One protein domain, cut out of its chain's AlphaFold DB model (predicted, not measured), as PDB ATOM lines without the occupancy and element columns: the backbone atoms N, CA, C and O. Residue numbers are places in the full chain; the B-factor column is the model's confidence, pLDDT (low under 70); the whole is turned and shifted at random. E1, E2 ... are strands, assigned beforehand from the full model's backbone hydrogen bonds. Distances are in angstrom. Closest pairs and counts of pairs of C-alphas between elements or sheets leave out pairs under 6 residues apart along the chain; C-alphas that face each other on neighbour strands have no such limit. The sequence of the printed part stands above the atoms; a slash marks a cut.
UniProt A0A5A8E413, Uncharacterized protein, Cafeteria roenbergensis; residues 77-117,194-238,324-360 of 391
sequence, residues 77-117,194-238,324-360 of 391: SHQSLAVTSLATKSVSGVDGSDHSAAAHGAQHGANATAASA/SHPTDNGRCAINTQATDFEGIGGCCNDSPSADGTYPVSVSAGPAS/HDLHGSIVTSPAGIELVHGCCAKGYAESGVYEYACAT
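This is residues 77 to 117, 194 to 238 and 324 to 360 of the 391 residues of an uncharacterized protein of Cafeteria roenbergensis (UniProt A0A5A8E413). A long, narrow rod of strands: over one part of its length a six-stranded sheet, E4 E6 E1 E3 E7 E10, curls like part of a barrel and folds back on itself, its edge strands E4 and E10 near each other. Toward the other end lie two small two-stranded sheets, E2 with E8 and E5 with E9, and the unnamed residues 212 to 226. The printed part has 123 residues with ten named strands, E1 to E10 in chain order, and no named helix; the class is all strand, and each sheet is antiparallel. It is only just loose, close to compact, with a radius of gyration of the C-alphas of 16.7 A, and spans 58 by 21 by 17 A.

The largest sheet runs E4, residues 203 to 205, E6, 227 to 234, E1, 79 to 86, E3, 105 to 113, E7, 325 to 331, and E10, 353 to 359. It is strongly twisted and is a folded sheet, one sheet bent back into two leaves: E4 E6 E1 face E7 E10, with E3 as the hinge. Between E1 and E3, N 82 and O 109 are 2.8 A apart, within hydrogen-bond range; so are N 83 and O 231 of E1 and E6, 2.8 A, N 204 and O 228 of E4 and E6, 2.9 A, and N 330 and O 354 of E7 and E10, 2.8 A. E3 and E7 have no such pair; their C-alphas 109 and 330 face each other at 4.7 A. The closest C-alphas of edge strands E4 and E10, Ile 204 and Tyr 356, are 5.5 A apart. E2, residues 94 to 102, bends by 99 degrees at residue 97 and runs on into E3. E2 pairs with E8, residues 334 to 338, N 335 and O 101 at 2.8 A. E5, residues 208 to 211, pairs with E9, residues 345 to 349, N 209 and O 348 at 2.8 A. The closest C-alphas of E2 and E9, Ala 102 and Ala 349, are 5.4 A apart.

E1 begins at C-alpha 79 (172.080, 157.658, 192.123) and is 23.3 A long. E3 is 24.7 A, E6 22.1 A, E7 and E10 20.0 A each. E10 ends at C-alpha 359 (162.015, 165.017, 186.455).

The farthest C-alphas, Ala 117 and His 341, are 58.3 A apart. Residues 118 to 193 and 239 to 323 are not printed, with C-alpha gaps of 13.9 A and 13.7 A. The link E5 to E6 is long. pLDDT is under 70 at residues 94, 198 to 200, 213 to 219 and 339 to 343.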
ATOM      1  N   SER A  77     166.376 158.973 197.619       93.56
ATOM      2  CA  SER A  77     166.984 159.481 196.383       93.56
ATOM      3  C   SER A  77     167.635 158.342 195.605       93.56
ATOM      4  O   SER A  77     168.064 157.357 196.206       93.56
ATOM      5  N   HIS A  78     167.795 158.503 194.295       91.69
ATOM      6  CA  HIS A  78     168.540 157.559 193.463       91.69
ATOM      7  C   HIS A  78     169.889 158.152 193.057       91.69
ATOM      8  O   HIS A  78     170.006 159.357 192.833       91.69
ATOM      9  N   GLN A  79     170.899 157.297 192.906       90.25
ATOM     10  CA  GLN A  79     172.080 157.658 192.123       90.25
ATOM     11  C   GLN A  79     171.714 157.621 190.641       90.25
ATOM     12  O   GLN A  79     171.016 156.702 190.199       90.25
ATOM     13  N   SER A  80     172.176 158.608 189.880       89.31
ATOM     14  CA  SER A  80     171.887 158.718 188.459       89.31
ATOM     15  C   SER A  80     173.138 158.957 187.618       89.31
ATOM     16  O   SER A  80     174.098 159.608 188.035       89.31
ATOM     17  N   LEU A  81     173.114 158.405 186.407       90.56
ATOM     18  CA  LEU A  81     174.102 158.645 185.365       90.56
ATOM     19  C   LEU A  81     173.435 159.450 184.254       90.56
ATOM     20  O   LEU A  81     172.410 159.040 183.719       90.56
ATOM     21  N   ALA A  82     174.024 160.579 183.896       92.19
ATOM     22  CA  ALA A  82     173.608 161.382 182.761       92.19
ATOM     23  C   ALA A  82     174.588 161.203 181.607       92.19
ATOM     24  O   ALA A  82     175.804 161.201 181.804       92.19
ATOM     25  N   VAL A  83     174.049 161.056 180.404       93.56
ATOM     26  CA  VAL A  83     174.814 160.956 179.165       93.56
ATOM     27  C   VAL A  83     174.203 161.892 178.137       93.56
ATOM     28  O   VAL A  83     172.991 161.917 177.941       93.56
ATOM     29  N   THR A  84     175.044 162.649 177.450       95.19
ATOM     30  CA  THR A  84     174.655 163.418 176.264       95.19
ATOM     31  C   THR A  84     175.662 163.170 175.150       95.19
ATOM     32  O   THR A  84     176.795 162.778 175.421       95.19
ATOM     33  N   SER A  85     175.253 163.345 173.896       96.62
ATOM     34  CA  SER A  85     176.127 163.171 172.736       96.62
ATOM     35  C   SER A  85     176.226 164.486 171.985       96.62
ATOM     36  O   SER A  85     175.230 164.958 171.433       96.62
ATOM     37  N   LEU A  86     177.419 165.074 171.971       97.00
ATOM     38  CA  LEU A  86     177.680 166.310 171.250       97.00
ATOM     39  C   LEU A  86     177.965 166.005 169.777       97.00
ATOM     40  O   LEU A  86     178.778 165.137 169.447       97.00
ATOM     41  N   ALA A  87     177.283 166.716 168.882       96.12
ATOM     42  CA  ALA A  87     177.451 166.547 167.444       96.12
ATOM     43  C   ALA A  87     178.805 167.111 167.001       96.12
ATOM     44  O   ALA A  87     179.154 168.222 167.391       96.12
ATOM     45  N   THR A  88     179.538 166.371 166.168       94.00
ATOM     46  CA  THR A  88     180.808 166.848 165.600       94.00
ATOM     47  C   THR A  88     180.598 168.072 164.710       94.00
ATOM     48  O   THR A  88     179.581 168.200 164.019       94.00
ATOM     49  N   LYS A  89     181.584 168.968 164.720       90.12
ATOM     50  CA  LYS A  89     181.705 170.075 163.781       90.12
ATOM     51  C   LYS A  89     183.160 170.225 163.372       90.12
ATOM     52  O   LYS A  89     184.005 170.579 164.188       90.12
ATOM     53  N   SER A  90     183.435 170.002 162.092       85.38
ATOM     54  CA  SER A  90     184.796 170.062 161.573       85.38
ATOM     55  C   SER A  90     185.355 171.493 161.556       85.38
ATOM     56  O   SER A  90     184.631 172.479 161.365       85.38
ATOM     57  N   VAL A  91     186.670 171.610 161.718       81.12
ATOM     58  CA  VAL A  91     187.443 172.849 161.537       81.12
ATOM     59  C   VAL A  91     188.708 172.561 160.717       81.12
ATOM     60  O   VAL A  91     189.284 171.477 160.825       81.12
ATOM     61  N   SER A  92     189.168 173.506 159.879       76.56
ATOM     62  CA  SER A  92     190.508 173.379 159.279       76.56
ATOM     63  C   SER A  92     191.531 173.825 160.312       76.56
ATOM     64  O   SER A  92     191.816 175.013 160.454       76.56
ATOM     65  N   GLY A  93     192.080 172.861 161.035       71.69
ATOM     66  CA  GLY A  93     193.149 173.068 162.000       71.69
ATOM     67  C   GLY A  93     193.978 171.803 162.160       71.69
ATOM     68  O   GLY A  93     193.593 170.738 161.673       71.69
ATOM     69  N   VAL A  94     195.119 171.935 162.824       67.00
ATOM     70  CA  VAL A  94     195.867 170.800 163.376       67.00
ATOM     71  C   VAL A  94     195.468 170.612 164.841       67.00
ATOM     72  O   VAL A  94     194.869 171.509 165.441       67.00
ATOM     73  N   ASP A  95     195.746 169.444 165.415       73.25
ATOM     74  CA  ASP A  95     195.561 169.234 166.853       73.25
ATOM     75  C   ASP A  95     196.479 170.185 167.623       73.25
ATOM     76  O   ASP A  95     197.684 170.233 167.369       73.25
ATOM     77  N   GLY A  96     195.897 170.953 168.543       72.69
ATOM     78  CA  GLY A  96     196.565 172.090 169.169       72.69
ATOM     79  C   GLY A  96     196.458 172.160 170.681       72.69
ATOM     80  O   GLY A  96     195.807 171.340 171.324       72.69
ATOM     81  N   SER A  97     197.099 173.186 171.241       78.81
ATOM     82  CA  SER A  97     197.084 173.471 172.685       78.81
ATOM     83  C   SER A  97     195.908 174.339 173.148       78.81
ATOM     84  O   SER A  97     195.738 174.519 174.355       78.81
ATOM     85  N   ASP A  98     195.085 174.868 172.232       82.25
ATOM     86  CA  ASP A  98     193.834 175.530 172.610       82.25
ATOM     87  C   ASP A  98     192.775 174.477 172.939       82.25
ATOM     88  O   ASP A  98     192.306 173.753 172.066       82.25
ATOM     89  N   HIS A  99     192.415 174.396 174.213       86.12
ATOM     90  CA  HIS A  99     191.485 173.420 174.775       86.12
ATOM     91  C   HIS A  99     190.114 174.032 175.103       86.12
ATOM     92  O   HIS A  99     189.370 173.480 175.910       86.12
ATOM     93  N   SER A 100     189.783 175.184 174.513       88.62
ATOM     94  CA  SER A 100     188.524 175.888 174.780       88.62
ATOM     95  C   SER A 100     187.300 175.277 174.089       88.62
ATOM     96  O   SER A 100     186.183 175.557 174.514       88.62
ATOM     97  N   ALA A 101     187.458 174.417 173.074       91.25
ATOM     98  CA  ALA A 101     186.339 173.693 172.459       91.25
ATOM     99  C   ALA A 101     185.977 172.426 173.240       91.25
ATOM    100  O   ALA A 101     186.856 171.717 173.718       91.25
ATOM    101  N   ALA A 102     184.699 172.061 173.282       95.44
ATOM    102  CA  ALA A 102     184.254 170.749 173.734       95.44
ATOM    103  C   ALA A 102     184.482 169.678 172.654       95.44
ATOM    104  O   ALA A 102     184.117 169.858 171.488       95.44
ATOM    105  N   ALA A 103     185.009 168.523 173.050       95.06
ATOM    106  CA  ALA A 103     185.133 167.339 172.213       95.06
ATOM    107  C   ALA A 103     183.762 166.739 171.877       95.06
ATOM    108  O   ALA A 103     182.875 166.670 172.730       95.06
ATOM    109  N   HIS A 104     183.591 166.298 170.633       95.38
ATOM    110  CA  HIS A 104     182.372 165.623 170.184       95.38
ATOM    111  C   HIS A 104     182.213 164.233 170.805       95.38
ATOM    112  O   HIS A 104     183.139 163.663 171.382       95.38
ATOM    113  N   GLY A 105     181.019 163.666 170.650       95.88
ATOM    114  CA  GLY A 105     180.687 162.341 171.158       95.88
ATOM    115  C   GLY A 105     180.110 162.369 172.570       95.88
ATOM    116  O   GLY A 105     179.538 163.367 173.010       95.88
ATOM    117  N   ALA A 106     180.198 161.224 173.251       96.38
ATOM    118  CA  ALA A 106     179.538 161.003 174.531       96.38
ATOM    119  C   ALA A 106     180.216 161.779 175.670       96.38
ATOM    120  O   ALA A 106     181.419 161.661 175.891       96.38
ATOM    121  N   GLN A 107     179.411 162.524 176.422       96.06
ATOM    122  CA  GLN A 107     179.798 163.231 177.637       96.06
ATOM    123  C   GLN A 107     178.971 162.690 178.803       96.06
ATOM    124  O   GLN A 107     177.786 162.387 178.642       96.06
ATOM    125  N   HIS A 108     179.599 162.559 179.971       93.81
ATOM    126  CA  HIS A 108     179.024 161.889 181.134       93.81
ATOM    127  C   HIS A 108     178.925 162.833 182.336       93.81
ATOM    128  O   HIS A 108     179.794 163.675 182.551       93.81
ATOM    129  N   GLY A 109     177.893 162.641 183.152       90.00
ATOM    130  CA  GLY A 109     177.722 163.287 184.451       90.00
ATOM    131  C   GLY A 109     177.220 162.283 185.481       90.00
ATOM    132  O   GLY A 109     176.391 161.432 185.163       90.00
ATOM    133  N   ALA A 110     177.727 162.358 186.708       83.81
ATOM    134  CA  ALA A 110     177.243 161.558 187.828       83.81
ATOM    135  C   ALA A 110     176.474 162.468 188.779       83.81
ATOM    136  O   ALA A 110     177.017 163.472 189.235       83.81
ATOM    137  N   ASN A 111     175.222 162.123 189.061       86.06
ATOM    138  CA  ASN A 111     174.313 162.968 189.826       86.06
ATOM    139  C   ASN A 111     173.471 162.118 190.789       86.06
ATOM    140  O   ASN A 111     173.580 160.890 190.844       86.06
ATOM    141  N   ALA A 112     172.642 162.783 191.587       86.12
ATOM    142  CA  ALA A 112     171.620 162.140 192.394       86.12
ATOM    143  C   ALA A 112     170.286 162.839 192.149       86.12
ATOM    144  O   ALA A 112     170.240 164.032 191.851       86.12
ATOM    145  N   THR A 113     169.195 162.094 192.264       88.38
ATOM    146  CA  THR A 113     167.867 162.706 192.270       88.38
ATOM    147  C   THR A 113     167.693 163.521 193.544       88.38
ATOM    148  O   THR A 113     168.268 163.187 194.585       88.38
ATOM    149  N   ALA A 114     166.839 164.539 193.504       90.19
ATOM    150  CA  ALA A 114     166.359 165.148 194.732       90.19
ATOM    151  C   ALA A 114     165.693 164.077 195.615       90.19
ATOM    152  O   ALA A 114     165.102 163.100 195.123       90.19
ATOM    153  N   ALA A 115     165.820 164.257 196.930       92.88
ATOM    154  CA  ALA A 115     165.101 163.434 197.887       92.88
ATOM    155  C   ALA A 115     163.598 163.692 197.722       92.88
ATOM    156  O   ALA A 115     163.162 164.840 197.751       92.88
ATOM    157  N   SER A 116     162.821 162.628 197.544       92.69
ATOM    158  CA  SER A 116     161.365 162.698 197.391       92.69
ATOM    159  C   SER A 116     160.700 161.670 198.295       92.69
ATOM    160  O   SER A 116     161.296 160.637 198.611       92.69
ATOM    161  N   ALA A 117     159.481 161.963 198.738       93.44
ATOM    162  CA  ALA A 117     158.661 161.011 199.474       93.44
ATOM    163  C   ALA A 117     158.140 159.916 198.531       93.44
ATOM    164  O   ALA A 117     157.916 160.159 197.349       93.44
ATOM    165  N   SER A 194     162.995 151.584 190.648       89.31
ATOM    166  CA  SER A 194     163.659 152.507 189.730       89.31
ATOM    167  C   SER A 194     162.613 153.226 188.901       89.31
ATOM    168  O   SER A 194     161.573 152.647 188.591       89.31
ATOM    169  N   HIS A 195     162.941 154.435 188.473       83.44
ATOM    170  CA  HIS A 195     162.122 155.187 187.538       83.44
ATOM    171  C   HIS A 195     162.787 155.188 186.170       83.44
ATOM    172  O   HIS A 195     163.984 155.498 186.082       83.44
ATOM    173  N   PRO A 196     162.058 154.865 185.094       77.44
ATOM    174  CA  PRO A 196     162.496 155.264 183.779       77.44
ATOM    175  C   PRO A 196     162.590 156.794 183.742       77.44
ATOM    176  O   PRO A 196     161.852 157.545 184.387       77.44
ATOM    177  N   THR A 197     163.586 157.279 183.026       70.31
ATOM    178  CA  THR A 197     163.720 158.707 182.775       70.31
ATOM    179  C   THR A 197     162.910 159.056 181.548       70.31
ATOM    180  O   THR A 197     162.934 158.317 180.560       70.31
ATOM    181  N   ASP A 198     162.241 160.202 181.581       68.31
ATOM    182  CA  ASP A 198     161.540 160.708 180.412       68.31
ATOM    183  C   ASP A 198     162.561 161.057 179.312       68.31
ATOM    184  O   ASP A 198     163.249 162.086 179.364       68.31
ATOM    185  N   ASN A 199     162.706 160.139 178.350       64.19
ATOM    186  CA  ASN A 199     163.611 160.217 177.208       64.19
ATOM    187  C   ASN A 199     163.209 161.382 176.291       64.19
ATOM    188  O   ASN A 199     162.582 161.185 175.253       64.19
ATOM    189  N   GLY A 200     163.572 162.604 176.671       65.81
ATOM    190  CA  GLY A 200     163.343 163.793 175.850       65.81
ATOM    191  C   GLY A 200     163.095 165.095 176.604       65.81
ATOM    192  O   GLY A 200     163.021 166.134 175.953       65.81
ATOM    193  N   ARG A 201     162.981 165.084 177.941       80.50
ATOM    194  CA  ARG A 201     162.774 166.329 178.714       80.50
ATOM    195  C   ARG A 201     164.045 166.972 179.250       80.50
ATOM    196  O   ARG A 201     164.035 168.170 179.516       80.50
ATOM    197  N   CYS A 202     165.120 166.211 179.425       89.88
ATOM    198  CA  CYS A 202     166.386 166.754 179.905       89.88
ATOM    199  C   CYS A 202     167.228 167.218 178.707       89.88
ATOM    200  O   CYS A 202     167.377 166.484 177.728       89.88
ATOM    201  N   ALA A 203     167.807 168.413 178.786       94.25
ATOM    202  CA  ALA A 203     168.757 168.912 177.801       94.25
ATOM    203  C   ALA A 203     169.788 169.829 178.463       94.25
ATOM    204  O   ALA A 203     169.480 170.491 179.455       94.25
ATOM    205  N   ILE A 204     170.987 169.886 177.888       96.00
ATOM    206  CA  ILE A 204     171.957 170.950 178.151       96.00
ATOM    207  C   ILE A 204     171.955 171.940 176.990       96.00
ATOM    208  O   ILE A 204     171.681 171.572 175.848       96.00
ATOM    209  N   ASN A 205     172.296 173.191 177.279       96.75
ATOM    210  CA  ASN A 205     172.554 174.206 176.263       96.75
ATOM    211  C   ASN A 205     174.038 174.552 176.322       96.75
ATOM    212  O   ASN A 205     174.492 175.082 177.339       96.75
ATOM    213  N   THR A 206     174.789 174.223 175.272       97.31
ATOM    214  CA  THR A 206     176.213 174.556 175.216       97.31
ATOM    215  C   THR A 206     176.419 176.034 174.900       97.31
ATOM    216  O   THR A 206     175.600 176.658 174.223       97.31
ATOM    217  N   GLN A 207     177.498 176.617 175.425       97.06
ATOM    218  CA  GLN A 207     177.896 177.981 175.090       97.06
ATOM    219  C   GLN A 207     178.707 177.948 173.799       97.06
ATOM    220  O   GLN A 207     179.452 176.999 173.554       97.06
ATOM    221  N   ALA A 208     178.526 178.961 172.954       94.56
ATOM    222  CA  ALA A 208     179.261 179.072 171.707       94.56
ATOM    223  C   ALA A 208     180.632 179.711 171.953       94.56
ATOM    224  O   ALA A 208     180.721 180.765 172.581       94.56
ATOM    225  N   THR A 209     181.670 179.113 171.380       91.69
ATOM    226  CA  THR A 209     183.000 179.704 171.238       91.69
ATOM    227  C   THR A 209     183.370 179.832 169.756       91.69
ATOM    228  O   THR A 209     182.892 179.075 168.899       91.69
ATOM    229  N   ASP A 210     184.202 180.828 169.460       88.31
ATOM    230  CA  ASP A 210     184.646 181.197 168.118       88.31
ATOM    231  C   ASP A 210     186.176 181.066 168.025       88.31
ATOM    232  O   ASP A 210     186.904 181.410 168.953       88.31
ATOM    233  N   PHE A 211     186.667 180.630 166.865       80.94
ATOM    234  CA  PHE A 211     188.081 180.373 166.591       80.94
ATOM    235  C   PHE A 211     188.579 181.203 165.401       80.94
ATOM    236  O   PHE A 211     187.914 181.297 164.367       80.94
ATOM    237  N   GLU A 212     189.782 181.774 165.487       74.81
ATOM    238  CA  GLU A 212     190.425 182.477 164.364       74.81
ATOM    239  C   GLU A 212     191.076 181.499 163.364       74.81
ATOM    240  O   GLU A 212     192.277 181.244 163.394       74.81
ATOM    241  N   GLY A 213     190.274 180.910 162.472       67.06
ATOM    242  CA  GLY A 213     190.744 180.003 161.419       67.06
ATOM    243  C   GLY A 213     189.675 179.714 160.364       67.06
ATOM    244  O   GLY A 213     188.538 180.165 160.488       67.06
ATOM    245  N   ILE A 214     190.030 178.996 159.293       59.28
ATOM    246  CA  ILE A 214     189.101 178.660 158.197       59.28
ATOM    247  C   ILE A 214     188.322 177.382 158.553       59.28
ATOM    248  O   ILE A 214     188.903 176.384 158.968       59.28
ATOM    249  N   GLY A 215     187.003 177.356 158.351       60.03
ATOM    250  CA  GLY A 215     186.233 176.106 158.447       60.03
ATOM    251  C   GLY A 215     186.672 175.079 157.388       60.03
ATOM    252  O   GLY A 215     186.908 175.439 156.239       60.03
ATOM    253  N   GLY A 216     186.798 173.799 157.747       60.84
ATOM    254  CA  GLY A 216     187.082 172.713 156.794       60.84
ATOM    255  C   GLY A 216     187.370 171.373 157.472       60.84
ATOM    256  O   GLY A 216     186.954 171.175 158.605       60.84
ATOM    257  N   CYS A 217     187.963 170.420 156.749       60.62
ATOM    258  CA  CYS A 217     187.720 168.982 156.955       60.62
ATOM    259  C   CYS A 217     188.795 168.196 157.726       60.62
ATOM    260  O   CYS A 217     188.777 166.970 157.671       60.62
ATOM    261  N   CYS A 218     189.757 168.854 158.376       67.56
ATOM    262  CA  CYS A 218     190.958 168.152 158.854       67.56
ATOM    263  C   CYS A 218     191.011 167.907 160.369       67.56
ATOM    264  O   CYS A 218     191.838 167.108 160.796       67.56
ATOM    265  N   ASN A 219     190.138 168.538 161.165       68.06
ATOM    266  CA  ASN A 219     189.970 168.228 162.584       68.06
ATOM    267  C   ASN A 219     188.477 168.035 162.898       68.06
ATOM    268  O   ASN A 219     187.709 168.998 162.889       68.06
ATOM    269  N   ASP A 220     188.085 166.787 163.163       71.38
ATOM    270  CA  ASP A 220     186.710 166.389 163.503       71.38
ATOM    271  C   ASP A 220     186.485 166.272 165.020       71.38
ATOM    272  O   ASP A 220     185.424 165.836 165.464       71.38
ATOM    273  N   SER A 221     187.478 166.660 165.827       81.56
ATOM    274  CA  SER A 221     187.439 166.573 167.288       81.56
ATOM    275  C   SER A 221     186.419 167.514 167.953       81.56
ATOM    276  O   SER A 221     185.788 167.062 168.911       81.56
ATOM    277  N   PRO A 222     186.202 168.768 167.503       91.19
ATOM    278  CA  PRO A 222     185.297 169.702 168.175       91.19
ATOM    279  C   PRO A 222     183.808 169.395 167.975       91.19
ATOM    280  O   PRO A 222     183.390 168.788 166.987       91.19
ATOM    281  N   SER A 223     182.992 169.886 168.902       95.25
ATOM    282  CA  SER A 223     181.530 169.830 168.832       95.25
ATOM    283  C   SER A 223     180.920 171.109 168.269       95.25
ATOM    284  O   SER A 223     181.462 172.196 168.470       95.25
ATOM    285  N   ALA A 224     179.744 171.003 167.651       95.75
ATOM    286  CA  ALA A 224     178.875 172.156 167.421       95.75
ATOM    287  C   ALA A 224     178.331 172.714 168.748       95.75
ATOM    288  O   ALA A 224     178.220 171.988 169.736       95.75
ATOM    289  N   ASP A 225     177.992 174.002 168.780       96.88
ATOM    290  CA  ASP A 225     177.163 174.563 169.845       96.88
ATOM    291  C   ASP A 225     175.679 174.222 169.629       96.88
ATOM    292  O   ASP A 225     175.240 173.938 168.510       96.88
ATOM    293  N   GLY A 226     174.888 174.239 170.704       96.69
ATOM    294  CA  GLY A 226     173.444 174.048 170.628       96.69
ATOM    295  C   GLY A 226     172.815 173.386 171.852       96.69
ATOM    296  O   GLY A 226     173.418 173.237 172.916       96.69
ATOM    297  N   THR A 227     171.555 172.991 171.684       96.62
ATOM    298  CA  THR A 227     170.794 172.239 172.684       96.62
ATOM    299  C   THR A 227     170.977 170.749 172.438       96.62
ATOM    300  O   THR A 227     170.618 170.250 171.370       96.62
ATOM    301  N   TYR A 228     171.485 170.027 173.435       95.69
ATOM    302  CA  TYR A 228     171.702 168.586 173.351       95.69
ATOM    303  C   TYR A 228     170.821 167.848 174.354       95.69
ATOM    304  O   TYR A 228     170.847 168.192 175.539       95.69
ATOM    305  N   PRO A 229     170.051 166.828 173.928       94.94
ATOM    306  CA  PRO A 229     169.276 166.024 174.859       94.94
ATOM    307  C   PRO A 229     170.211 165.284 175.820       94.94
ATOM    308  O   PRO A 229     171.300 164.837 175.445       94.94
ATOM    309  N   VAL A 230     169.770 165.141 177.065       92.25
ATOM    310  CA  VAL A 230     170.446 164.362 178.101       92.25
ATOM    311  C   VAL A 230     169.602 163.127 178.377       92.25
ATOM    312  O   VAL A 230     168.442 163.223 178.773       92.25
ATOM    313  N   SER A 231     170.193 161.954 178.193       89.81
ATOM    314  CA  SER A 231     169.646 160.703 178.698       89.81
ATOM    315  C   SER A 231     170.144 160.520 180.122       89.81
ATOM    316  O   SER A 231     171.337 160.336 180.350       89.81
ATOM    317  N   VAL A 232     169.236 160.593 181.086       88.38
ATOM    318  CA  VAL A 232     169.538 160.244 182.475       88.38
ATOM    319  C   VAL A 232     169.168 158.774 182.672       88.38
ATOM    320  O   VAL A 232     168.300 158.259 181.991       88.38
ATOM    321  N   SER A 233     169.809 158.054 183.575       85.94
ATOM    322  CA  SER A 233     169.289 156.792 184.092       85.94
ATOM    323  C   SER A 233     169.479 156.782 185.598       85.94
ATOM    324  O   SER A 233     170.533 157.172 186.096       85.94
ATOM    325  N   ALA A 234     168.438 156.405 186.335       87.12
ATOM    326  CA  ALA A 234     168.487 156.277 187.784       87.12
ATOM    327  C   ALA A 234     168.586 154.797 188.153       87.12
ATOM    328  O   ALA A 234     167.812 153.970 187.666       87.12
ATOM    329  N   GLY A 235     169.552 154.456 189.004       87.62
ATOM    330  CA  GLY A 235     169.694 153.098 189.513       87.62
ATOM    331  C   GLY A 235     168.540 152.711 190.449       87.62
ATOM    332  O   GLY A 235     167.866 153.592 190.999       87.62
ATOM    333  N   PRO A 236     168.317 151.406 190.678       91.94
ATOM    334  CA  PRO A 236     167.411 150.947 191.722       91.94
ATOM    335  C   PRO A 236     167.809 151.520 193.087       91.94
ATOM    336  O   PRO A 236     168.989 151.513 193.438       91.94
ATOM    337  N   ALA A 237     166.837 152.001 193.856       94.00
ATOM    338  CA  ALA A 237     167.049 152.504 195.209       94.00
ATOM    339  C   ALA A 237     165.984 151.964 196.162       94.00
ATOM    340  O   ALA A 237     164.872 151.638 195.750       94.00
ATOM    341  N   SER A 238     166.340 151.874 197.442       95.06
ATOM    342  CA  SER A 238     165.395 151.555 198.507       95.06
ATOM    343  C   SER A 238     164.562 152.786 198.856       95.06
ATOM    344  O   SER A 238     165.077 153.905 198.885       95.06
ATOM    345  N   HIS A 324     160.707 162.069 190.974       89.62
ATOM    346  CA  HIS A 324     161.826 162.813 191.533       89.62
ATOM    347  C   HIS A 324     162.248 163.942 190.603       89.62
ATOM    348  O   HIS A 324     162.368 163.739 189.393       89.62
ATOM    349  N   ASP A 325     162.603 165.083 191.187       90.25
ATOM    350  CA  ASP A 325     163.355 166.105 190.470       90.25
ATOM    351  C   ASP A 325     164.795 165.627 190.235       90.25
ATOM    352  O   ASP A 325     165.435 164.990 191.081       90.25
ATOM    353  N   LEU A 326     165.313 165.935 189.055       89.19
ATOM    354  CA  LEU A 326     166.648 165.604 188.584       89.19
ATOM    355  C   LEU A 326     167.394 166.901 188.302       89.19
ATOM    356  O   LEU A 326     167.022 167.642 187.397       89.19
ATOM    357  N   HIS A 327     168.479 167.132 189.032       90.00
ATOM    358  CA  HIS A 327     169.414 168.222 188.779       90.00
ATOM    359  C   HIS A 327     170.820 167.654 188.667       90.00
ATOM    360  O   HIS A 327     171.176 166.716 189.384       90.00
ATOM    361  N   GLY A 328     171.615 168.209 187.765       91.94
ATOM    362  CA  GLY A 328     172.980 167.756 187.598       91.94
ATOM    363  C   GLY A 328     173.731 168.504 186.524       91.94
ATOM    364  O   GLY A 328     173.162 169.328 185.814       91.94
ATOM    365  N   SER A 329     174.998 168.142 186.371       94.44
ATOM    366  CA  SER A 329     175.877 168.742 185.374       94.44
ATOM    367  C   SER A 329     176.519 167.699 184.461       94.44
ATOM    368  O   SER A 329     176.690 166.534 184.835       94.44
ATOM    369  N   ILE A 330     176.854 168.124 183.244       95.56
ATOM    370  CA  ILE A 330     177.729 167.421 182.305       95.56
ATOM    371  C   ILE A 330     179.020 168.226 182.191       95.56
ATOM    372  O   ILE A 330     178.983 169.410 181.856       95.56
ATOM    373  N   VAL A 331     180.159 167.576 182.422       95.94
ATOM    374  CA  VAL A 331     181.478 168.158 182.150       95.94
ATOM    375  C   VAL A 331     181.907 167.714 180.759       95.94
ATOM    376  O   VAL A 331     182.017 166.514 180.505       95.94
ATOM    377  N   THR A 332     182.132 168.660 179.852       96.06
ATOM    378  CA  THR A 332     182.593 168.338 178.500       96.06
ATOM    379  C   THR A 332     184.109 168.218 178.461       96.06
ATOM    380  O   THR A 332     184.836 169.071 178.973       96.06
ATOM    381  N   SER A 333     184.606 167.154 177.833       94.94
ATOM    382  CA  SER A 333     186.048 166.995 177.617       94.94
ATOM    383  C   SER A 333     186.555 168.069 176.652       94.94
ATOM    384  O   SER A 333     185.881 168.326 175.656       94.94
ATOM    385  N   PRO A 334     187.717 168.692 176.891       92.00
ATOM    386  CA  PRO A 334     188.271 169.655 175.950       92.00
ATOM    387  C   PRO A 334     188.795 168.976 174.675       92.00
ATOM    388  O   PRO A 334     189.349 167.878 174.726       92.00
ATOM    389  N   ALA A 335     188.677 169.659 173.538       88.62
ATOM    390  CA  ALA A 335     189.305 169.319 172.264       88.62
ATOM    391  C   ALA A 335     190.391 170.349 171.934       88.62
ATOM    392  O   ALA A 335     190.148 171.550 172.000       88.62
ATOM    393  N   GLY A 336     191.586 169.862 171.595       83.56
ATOM    394  CA  GLY A 336     192.724 170.687 171.192       83.56
ATOM    395  C   GLY A 336     192.594 171.196 169.756       83.56
ATOM    396  O   GLY A 336     192.503 170.385 168.835       83.56
ATOM    397  N   ILE A 337     192.639 172.510 169.543       76.88
ATOM    398  CA  ILE A 337     192.599 173.136 168.214       76.88
ATOM    399  C   ILE A 337     193.833 174.034 168.030       76.88
ATOM    400  O   ILE A 337     194.177 174.825 168.899       76.88
ATOM    401  N   GLU A 338     194.532 173.933 166.902       75.19
ATOM    402  CA  GLU A 338     195.546 174.906 166.476       75.19
ATOM    403  C   GLU A 338     195.273 175.316 165.028       75.19
ATOM    404  O   GLU A 338     195.065 174.492 164.132       75.19
ATOM    405  N   LEU A 339     195.210 176.625 164.803       68.50
ATOM    406  CA  LEU A 339     194.669 177.200 163.578       68.50
ATOM    407  C   LEU A 339     195.810 177.652 162.668       68.50
ATOM    408  O   LEU A 339     196.654 178.463 163.048       68.50
ATOM    409  N   VAL A 340     195.819 177.151 161.431       64.69
ATOM    410  CA  VAL A 340     196.828 177.492 160.420       64.69
ATOM    411  C   VAL A 340     196.261 178.583 159.506       64.69
ATOM    412  O   VAL A 340     195.821 178.302 158.399       64.69
ATOM    413  N   HIS A 341     196.268 179.829 159.993       63.31
ATOM    414  CA  HIS A 341     195.853 181.064 159.300       63.31
ATOM    415  C   HIS A 341     194.383 181.151 158.804       63.31
ATOM    416  O   HIS A 341     193.845 180.255 158.163       63.31
ATOM    417  N   GLY A 342     193.746 182.313 159.008       61.78
ATOM    418  CA  GLY A 342     192.440 182.681 158.430       61.78
ATOM    419  C   GLY A 342     191.466 183.273 159.452       61.78
ATOM    420  O   GLY A 342     191.781 183.325 160.633       61.78
ATOM    421  N   CYS A 343     190.301 183.764 159.009       64.00
ATOM    422  CA  CYS A 343     189.303 184.360 159.910       64.00
ATOM    423  C   CYS A 343     188.100 183.443 160.150       64.00
ATOM    424  O   CYS A 343     187.412 183.036 159.215       64.00
ATOM    425  N   CYS A 344     187.849 183.282 161.451       76.31
ATOM    426  CA  CYS A 344     186.564 183.225 162.140       76.31
ATOM    427  C   CYS A 344     185.653 182.029 161.821       76.31
ATOM    428  O   CYS A 344     184.597 182.176 161.200       76.31
ATOM    429  N   ALA A 345     186.024 180.856 162.332       83.25
ATOM    430  CA  ALA A 345     185.139 179.708 162.454       83.25
ATOM    431  C   ALA A 345     184.264 179.880 163.713       83.25
ATOM    432  O   ALA A 345     184.776 180.165 164.791       83.25
ATOM    433  N   LYS A 346     182.943 179.730 163.575       89.69
ATOM    434  CA  LYS A 346     181.966 180.023 164.640       89.69
ATOM    435  C   LYS A 346     181.072 178.849 164.968       89.69
ATOM    436  O   LYS A 346     180.856 177.995 164.106       89.69
ATOM    437  N   GLY A 347     180.449 178.891 166.142       91.12
ATOM    438  CA  GLY A 347     179.418 177.942 166.563       91.12
ATOM    439  C   GLY A 347     179.993 176.590 166.973       91.12
ATOM    440  O   GLY A 347     179.540 175.539 166.511       91.12
ATOM    441  N   TYR A 348     181.079 176.623 167.733       93.62
ATOM    442  CA  TYR A 348     181.622 175.447 168.394       93.62
ATOM    443  C   TYR A 348     181.175 175.473 169.848       93.62
ATOM    444  O   TYR A 348     181.075 176.552 170.426       93.62
ATOM    445  N   ALA A 349     180.903 174.320 170.450       96.75
ATOM    446  CA  ALA A 349     180.619 174.293 171.881       96.75
ATOM    447  C   ALA A 349     181.895 174.588 172.676       96.75
ATOM    448  O   ALA A 349     182.952 174.031 172.379       96.75
ATOM    449  N   GLU A 350     181.784 175.411 173.712       95.94
ATOM    450  CA  GLU A 350     182.847 175.660 174.683       95.94
ATOM    451  C   GLU A 350     183.044 174.438 175.604       95.94
ATOM    452  O   GLU A 350     182.081 173.761 175.986       95.94
ATOM    453  N   SER A 351     184.289 174.123 175.969       95.94
ATOM    454  CA  SER A 351     184.574 173.143 177.019       95.94
ATOM    455  C   SER A 351     184.192 173.724 178.378       95.94
ATOM    456  O   SER A 351     184.590 174.833 178.722       95.94
ATOM    457  N   GLY A 352     183.417 172.987 179.168       96.06
ATOM    458  CA  GLY A 352     182.931 173.502 180.437       96.06
ATOM    459  C   GLY A 352     181.959 172.575 181.148       96.06
ATOM    460  O   GLY A 352     181.839 171.388 180.837       96.06
ATOM    461  N   VAL A 353     181.280 173.147 182.138       96.75
ATOM    462  CA  VAL A 353     180.265 172.475 182.950       96.75
ATOM    463  C   VAL A 353     178.895 172.995 182.536       96.75
ATOM    464  O   VAL A 353     178.650 174.200 182.570       96.75
ATOM    465  N   TYR A 354     178.005 172.083 182.154       96.50
ATOM    466  CA  TYR A 354     176.658 172.403 181.692       96.50
ATOM    467  C   TYR A 354     175.610 171.762 182.586       96.50
ATOM    468  O   TYR A 354     175.505 170.538 182.650       96.50
ATOM    469  N   GLU A 355     174.822 172.598 183.253       95.44
ATOM    470  CA  GLU A 355     173.733 172.160 184.123       95.44
ATOM    471  C   GLU A 355     172.506 171.721 183.312       95.44
ATOM    472  O   GLU A 355     172.182 172.294 182.269       95.44
ATOM    473  N   TYR A 356     171.783 170.735 183.834       92.56
ATOM    474  CA  TYR A 356     170.473 170.313 183.358       92.56
ATOM    475  C   TYR A 356     169.502 170.150 184.538       92.56
ATOM    476  O   TYR A 356     169.897 169.871 185.672       92.56
ATOM    477  N   ALA A 357     168.208 170.310 184.257       91.44
ATOM    478  CA  ALA A 357     167.127 170.096 185.213       91.44
ATOM    479  C   ALA A 357     165.940 169.409 184.524       91.44
ATOM    480  O   ALA A 357     165.545 169.814 183.430       91.44
ATOM    481  N   CYS A 358     165.383 168.373 185.144       89.94
ATOM    482  CA  CYS A 358     164.211 167.641 184.659       89.94
ATOM    483  C   CYS A 358     163.559 166.836 185.801       89.94
ATOM    484  O   CYS A 358     163.891 167.050 186.961       89.94
ATOM    485  N   ALA A 359     162.635 165.924 185.490       88.06
ATOM    486  CA  ALA A 359     162.015 165.017 186.455       88.06
ATOM    487  C   ALA A 359     162.007 163.579 185.914       88.06
ATOM    488  O   ALA A 359     162.024 163.375 184.695       88.06
ATOM    489  N   THR A 360     162.003 162.588 186.807       86.38
ATOM    490  CA  THR A 360     161.719 161.195 186.430       86.38
ATOM    491  C   THR A 360     160.270 161.060 185.974       86.38
ATOM    492  O   THR A 360     159.443 161.931 186.259       86.38
TER     493      THR A 360